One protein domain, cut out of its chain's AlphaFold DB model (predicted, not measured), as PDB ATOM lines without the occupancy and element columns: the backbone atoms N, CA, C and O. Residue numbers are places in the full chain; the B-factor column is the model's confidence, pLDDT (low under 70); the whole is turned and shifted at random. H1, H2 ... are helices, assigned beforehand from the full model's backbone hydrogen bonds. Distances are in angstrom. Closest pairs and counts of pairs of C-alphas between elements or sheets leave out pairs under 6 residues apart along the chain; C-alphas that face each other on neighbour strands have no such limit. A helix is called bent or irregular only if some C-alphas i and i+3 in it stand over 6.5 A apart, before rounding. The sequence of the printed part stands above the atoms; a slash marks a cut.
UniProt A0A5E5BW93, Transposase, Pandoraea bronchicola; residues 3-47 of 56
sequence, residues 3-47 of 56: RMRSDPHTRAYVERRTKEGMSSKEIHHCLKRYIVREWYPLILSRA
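AT A GLANCE: This is residues 3 to 47 of the 56 residues of the protein "Transposase" of Pandoraea bronchicola (UniProt A0A5E5BW93). Reading from residue 3, you meet a short turn of helix, H1, tucked at the corner where H2 begins, and then a lopsided helical hairpin shaped like a V, with H2 as its short arm and H3 as its long one. The far stretch of H3 sticks out well past H2: residues 36 to 47, of which 36 to 46 belong to H3, stand free and make the length of the whole. The printed part has 45 residues with three named helices, in the order H1, H2, H3, and no named strand; the class is all helix. It is loose, with a radius of gyration of the C-alphas of 12.3 A, and its outline is only just elongated, spanning 38 by 19 by 12 A.

HOW THE PARTS SIT: Look first at H1, residues 3 to 6, and H2, residues 8 to 19, which touch only at the corner by their tight link. Their closest C-alphas are those of Met 4 and Thr 10, 5.7 A apart, and H2 touches H1 with residues 10 to 11 alone. Go on to H3, residues 24 to 46, which touches H2 with its residues 24 to 31 alone; the closest C-alphas are those of Val 14 and Ile 27, 6.6 A apart. H2 and H3 form a helical hairpin and run opposite ways at a steep tilt of 36 degrees, only just past shallow. H1 and H3 are apart. In the backbone, each O i to N i+4 pair of H2 is within hydrogen-bond range, in H3 17 of 19 are, and H1 is too short for such a pair.

IN THESE COORDINATES: Find C-alpha 3 at (-33.898, 29.522, -37.455), where H1 begins; its four residues end at Ser 6. H2 begins with C-alpha 8 at (-25.393, 30.377, -37.747) and runs 16.7 A to the C-alpha of Lys 19. H3 begins at Ser 24 and runs 32.9 A to C-alpha 46 at (-45.309, 48.385, -31.796). On the way, H3 has a kink of 33 degrees near residue 39 and is irregular, but only just: C-alphas 38 and 41 are 6.8 A apart.

THE WHOLE: The two C-alphas farthest apart are those of Lys 19 and Ala 47, at 38.6 A. Leave out the residues that stand free, and the remaining 33 residues span 23 by 17 by 12 A, with a radius of gyration of 8.8 A. The printed part has no cut, and both links, H1 to H2 and H2 to H3, are tight. Look in the B-factor column for the model's confidence: the mean pLDDT of the printed part is 83.9, and residue 4 and residues 46 to 47 are under 70.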
ATOM      1  N   ARG A   3     -35.124  28.862 -37.947       70.19
ATOM      2  CA  ARG A   3     -33.898  29.522 -37.455       70.19
ATOM      3  C   ARG A   3     -32.719  28.563 -37.258       70.19
ATOM      4  O   ARG A   3     -31.614  28.921 -37.622       70.19
ATOM      5  N   MET A   4     -32.937  27.322 -36.813       69.06
ATOM      6  CA  MET A   4     -31.839  26.345 -36.665       69.06
ATOM      7  C   MET A   4     -31.146  26.002 -37.992       69.06
ATOM      8  O   MET A   4     -29.981  25.619 -37.991       69.06
ATOM      9  N   ARG A   5     -31.852  26.127 -39.122       72.38
ATOM     10  CA  ARG A   5     -31.290  25.854 -40.451       72.38
ATOM     11  C   ARG A   5     -30.618  27.079 -41.077       72.38
ATOM     12  O   ARG A   5     -29.669  26.912 -41.831       72.38
ATOM     13  N   SER A   6     -31.119  28.272 -40.760       77.62
ATOM     14  CA  SER A   6     -30.787  29.515 -41.473       77.62
ATOM     15  C   SER A   6     -29.842  30.433 -40.697       77.62
ATOM     16  O   SER A   6     -29.164  31.258 -41.295       77.62
ATOM     17  N   ASP A   7     -29.808  30.317 -39.368       82.88
ATOM     18  CA  ASP A   7     -29.090  31.234 -38.490       82.88
ATOM     19  C   ASP A   7     -27.846  30.549 -37.884       82.88
ATOM     20  O   ASP A   7     -27.977  29.588 -37.115       82.88
ATOM     21  N   PRO A   8     -26.626  31.004 -38.223       84.44
ATOM     22  CA  PRO A   8     -25.393  30.377 -37.747       84.44
ATOM     23  C   PRO A   8     -25.181  30.554 -36.237       84.44
ATOM     24  O   PRO A   8     -24.614  29.670 -35.596       84.44
ATOM     25  N   HIS A   9     -25.688  31.639 -35.639       84.31
ATOM     26  CA  HIS A   9     -25.598  31.872 -34.194       84.31
ATOM     27  C   HIS A   9     -26.419  30.840 -33.410       84.31
ATOM     28  O   HIS A   9     -25.940  30.232 -32.450       84.31
ATOM     29  N   THR A  10     -27.629  30.556 -33.891       86.75
ATOM     30  CA  THR A  10     -28.488  29.496 -33.356       86.75
ATOM     31  C   THR A  10     -27.813  28.124 -33.441       86.75
ATOM     32  O   THR A  10     -27.904  27.345 -32.494       86.75
ATOM     33  N   ARG A  11     -27.110  27.814 -34.539       86.62
ATOM     34  CA  ARG A  11     -26.381  26.541 -34.686       86.62
ATOM     35  C   ARG A  11     -25.249  26.398 -33.675       86.62
ATOM     36  O   ARG A  11     -25.190  25.380 -32.994       86.62
ATOM     37  N   ALA A  12     -24.423  27.431 -33.516       89.88
ATOM     38  CA  ALA A  12     -23.360  27.440 -32.512       89.88
ATOM     39  C   ALA A  12     -23.920  27.283 -31.084       89.88
ATOM     40  O   ALA A  12     -23.348  26.572 -30.257       89.88
ATOM     41  N   TYR A  13     -25.078  27.892 -30.801       89.62
ATOM     42  CA  TYR A  13     -25.769  27.720 -29.524       89.62
ATOM     43  C   TYR A  13     -26.229  26.274 -29.305       89.62
ATOM     44  O   TYR A  13     -25.992  25.717 -28.234       89.62
ATOM     45  N   VAL A  14     -26.854  25.655 -30.312       88.31
ATOM     46  CA  VAL A  14     -27.271  24.247 -30.250       88.31
ATOM     47  C   VAL A  14     -26.061  23.344 -30.034       88.31
ATOM     48  O   VAL A  14     -26.080  22.555 -29.100       88.31
ATOM     49  N   GLU A  15     -24.990  23.502 -30.813       90.38
ATOM     50  CA  GLU A  15     -23.773  22.690 -30.686       90.38
ATOM     51  C   GLU A  15     -23.140  22.801 -29.294       90.38
ATOM     52  O   GLU A  15     -22.737  21.790 -28.717       90.38
ATOM     53  N   ARG A  16     -23.103  24.006 -28.711       92.12
ATOM     54  CA  ARG A  16     -22.625  24.203 -27.337       92.12
ATOM     55  C   ARG A  16     -23.506  23.473 -26.321       92.12
ATOM     56  O   ARG A  16     -22.982  22.761 -25.473       92.12
ATOM     57  N   ARG A  17     -24.832  23.598 -26.421       91.38
ATOM     58  CA  ARG A  17     -25.767  22.944 -25.486       91.38
ATOM     59  C   ARG A  17     -25.829  21.428 -25.653       91.38
ATOM     60  O   ARG A  17     -26.018  20.717 -24.672       91.38
ATOM     61  N   THR A  18     -25.622  20.927 -26.866       90.12
ATOM     62  CA  THR A  18     -25.479  19.493 -27.127       90.12
ATOM     63  C   THR A  18     -24.210  18.943 -26.474       90.12
ATOM     64  O   THR A  18     -24.260  17.867 -25.888       90.12
ATOM     65  N   LYS A  19     -23.097  19.694 -26.487       91.62
ATOM     66  CA  LYS A  19     -21.869  19.325 -25.755       91.62
ATOM     67  C   LYS A  19     -22.043  19.358 -24.233       91.62
ATOM     68  O   LYS A  19     -21.403  18.579 -23.541       91.62
ATOM     69  N   GLU A  20     -22.926  20.215 -23.722       89.75
ATOM     70  CA  GLU A  20     -23.304  20.272 -22.299       89.75
ATOM     71  C   GLU A  20     -24.234  19.113 -21.869       89.75
ATOM     72  O   GLU A  20     -24.598  19.028 -20.700       89.75
ATOM     73  N   GLY A  21     -24.624  18.215 -22.783       91.75
ATOM     74  CA  GLY A  21     -25.462  17.051 -22.471       91.75
ATOM     75  C   GLY A  21     -26.962  17.345 -22.387       91.75
ATOM     76  O   GLY A  21     -27.726  16.493 -21.940       91.75
ATOM     77  N   MET A  22     -27.411  18.527 -22.826       88.19
ATOM     78  CA  MET A  22     -28.839  18.849 -22.869       88.19
ATOM     79  C   MET A  22     -29.556  18.055 -23.961       88.19
ATOM     80  O   MET A  22     -29.058  17.907 -25.081       88.19
ATOM     81  N   SER A  23     -30.778  17.606 -23.671       89.69
ATOM     82  CA  SER A  23     -31.602  16.940 -24.674       89.69
ATOM     83  C   SER A  23     -32.053  17.919 -25.757       89.69
ATOM     84  O   SER A  23     -32.288  19.109 -25.517       89.69
ATOM     85  N   SER A  24     -32.288  17.408 -26.965       84.12
ATOM     86  CA  SER A  24     -32.810  18.219 -28.067       84.12
ATOM     87  C   SER A  24     -34.104  18.954 -27.694       84.12
ATOM     88  O   SER A  24     -34.314  20.075 -28.153       84.12
ATOM     89  N   LYS A  25     -34.962  18.376 -26.838       86.94
ATOM     90  CA  LYS A  25     -36.208  19.020 -26.385       86.94
ATOM     91  C   LYS A  25     -35.935  20.247 -25.512       86.94
ATOM     92  O   LYS A  25     -36.548  21.292 -25.734       86.94
ATOM     93  N   GLU A  26     -34.998  20.147 -24.576       88.69
ATOM     94  CA  GLU A  26     -34.602  21.258 -23.701       88.69
ATOM     95  C   GLU A  26     -33.939  22.377 -24.497       88.69
ATOM     96  O   GLU A  26     -34.280  23.548 -24.319       88.69
ATOM     97  N   ILE A  27     -33.076  22.023 -25.454       89.69
ATOM     98  CA  ILE A  27     -32.443  22.988 -26.359       89.69
ATOM     99  C   ILE A  27     -33.508  23.764 -27.139       89.69
ATOM    100  O   ILE A  27     -33.459  24.994 -27.206       89.69
ATOM    101  N   HIS A  28     -34.517  23.072 -27.681       86.56
ATOM    102  CA  HIS A  28     -35.620  23.724 -28.385       86.56
ATOM    103  C   HIS A  28     -36.437  24.640 -27.465       86.56
ATOM    104  O   HIS A  28     -36.829  25.729 -27.888       86.56
ATOM    105  N   HIS A  29     -36.709  24.228 -26.225       87.94
ATOM    106  CA  HIS A  29     -37.458  25.043 -25.267       87.94
ATOM    107  C   HIS A  29     -36.684  26.313 -24.884       87.94
ATOM    108  O   HIS A  29     -37.226  27.419 -24.926       87.94
ATOM    109  N   CYS A  30     -35.386  26.166 -24.612       88.31
ATOM    110  CA  CYS A  30     -34.484  27.270 -24.304       88.31
ATOM    111  C   CYS A  30     -34.398  28.262 -25.474       88.31
ATOM    112  O   CYS A  30     -34.502  29.472 -25.272       88.31
ATOM    113  N   LEU A  31     -34.307  27.755 -26.709       87.81
ATOM    114  CA  LEU A  31     -34.245  28.592 -27.903       87.81
ATOM    115  C   LEU A  31     -35.549  29.361 -28.150       87.81
ATOM    116  O   LEU A  31     -35.508  30.548 -28.457       87.81
ATOM    117  N   LYS A  32     -36.715  28.728 -27.968       85.06
ATOM    118  CA  LYS A  32     -38.003  29.437 -28.056       85.06
ATOM    119  C   LYS A  32     -38.082  30.564 -27.026       85.06
ATOM    120  O   LYS A  32     -38.476  31.667 -27.383       85.06
ATOM    121  N   ARG A  33     -37.664  30.317 -25.779       87.38
ATOM    122  CA  ARG A  33     -37.648  31.345 -24.723       87.38
ATOM    123  C   ARG A  33     -36.702  32.496 -25.062       87.38
ATOM    124  O   ARG A  33     -37.033  33.647 -24.798       87.38
ATOM    125  N   TYR A  34     -35.550  32.190 -25.654       85.44
ATOM    126  CA  TYR A  34     -34.597  33.193 -26.123       85.44
ATOM    127  C   TYR A  34     -35.203  34.081 -27.219       85.44
ATOM    128  O   TYR A  34     -35.192  35.301 -27.086       85.44
ATOM    129  N   ILE A  35     -35.831  33.475 -28.232       84.25
ATOM    130  CA  ILE A  35     -36.507  34.200 -29.322       84.25
ATOM    131  C   ILE A  35     -37.641  35.070 -28.772       84.25
ATOM    132  O   ILE A  35     -37.748  36.239 -29.120       84.25
ATOM    133  N   VAL A  36     -38.479  34.538 -27.879       85.50
ATOM    134  CA  VAL A  36     -39.558  35.334 -27.278       85.50
ATOM    135  C   VAL A  36     -38.981  36.536 -26.529       85.50
ATOM    136  O   VAL A  36     -39.465  37.639 -26.726       85.50
ATOM    137  N   ARG A  37     -37.912  36.375 -25.742       84.94
ATOM    138  CA  ARG A  37     -37.280  37.497 -25.020       84.94
ATOM    139  C   ARG A  37     -36.720  38.585 -25.936       84.94
ATOM    140  O   ARG A  37     -36.780  39.751 -25.571       84.94
ATOM    141  N   GLU A  38     -36.189  38.213 -27.094       86.06
ATOM    142  CA  GLU A  38     -35.635  39.155 -28.071       86.06
ATOM    143  C   GLU A  38     -36.741  39.925 -28.818       86.06
ATOM    144  O   GLU A  38     -36.651  41.136 -28.998       86.06
ATOM    145  N   TRP A  39     -37.821  39.241 -29.207       82.19
ATOM    146  CA  TRP A  39     -38.859  39.813 -30.073       82.19
ATOM    147  C   TRP A  39     -40.007  40.466 -29.308       82.19
ATOM    148  O   TRP A  39     -40.605  41.426 -29.790       82.19
ATOM    149  N   TYR A  40     -40.318  39.974 -28.112       80.31
ATOM    150  CA  TYR A  40     -41.401  40.489 -27.284       80.31
ATOM    151  C   TYR A  40     -41.308  42.000 -26.995       80.31
ATOM    152  O   TYR A  40     -42.324  42.665 -27.184       80.31
ATOM    153  N   PRO A  41     -40.149  42.602 -26.643       78.06
ATOM    154  CA  PRO A  41     -40.074  44.053 -26.449       78.06
ATOM    155  C   PRO A  41     -40.308  44.845 -27.745       78.06
ATOM    156  O   PRO A  41     -40.925  45.905 -27.709       78.06
ATOM    157  N   LEU A  42     -39.883  44.322 -28.901       80.75
ATOM    158  CA  LEU A  42     -40.113  44.958 -30.203       80.75
ATOM    159  C   LEU A  42     -41.594  44.903 -30.596       80.75
ATOM    160  O   LEU A  42     -42.150  45.891 -31.072       80.75
ATOM    161  N   ILE A  43     -42.251  43.771 -30.349       80.25
ATOM    162  CA  ILE A  43     -43.692  43.618 -30.575       80.25
ATOM    163  C   ILE A  43     -44.462  44.538 -29.631       80.25
ATOM    164  O   ILE A  43     -45.333  45.261 -30.094       80.25
ATOM    165  N   LEU A  44     -44.104  44.578 -28.347       75.25
ATOM    166  CA  LEU A  44     -44.750  45.428 -27.343       75.25
ATOM    167  C   LEU A  44     -44.550  46.925 -27.628       75.25
ATOM    168  O   LEU A  44     -45.451  47.724 -27.396       75.25
ATOM    169  N   SER A  45     -43.396  47.314 -28.182       70.94
ATOM    170  CA  SER A  45     -43.153  48.696 -28.619       70.94
ATOM    171  C   SER A  45     -44.061  49.123 -29.777       70.94
ATOM    172  O   SER A  45     -44.371  50.301 -29.927       70.94
ATOM    173  N   ARG A  46     -44.504  48.159 -30.592       68.81
ATOM    174  CA  ARG A  46     -45.309  48.385 -31.796       68.81
ATOM    175  C   ARG A  46     -46.802  48.133 -31.580       68.81
ATOM    176  O   ARG A  46     -47.626  48.750 -32.245       68.81
ATOM    177  N   ALA A  47     -47.147  47.240 -30.664       64.94
ATOM    178  CA  ALA A  47     -48.497  46.897 -30.256       64.94
ATOM    179  C   ALA A  47     -48.693  47.423 -28.833       64.94
ATOM    180  O   ALA A  47     -48.290  46.778 -27.867       64.94
TER     181      ALA A  47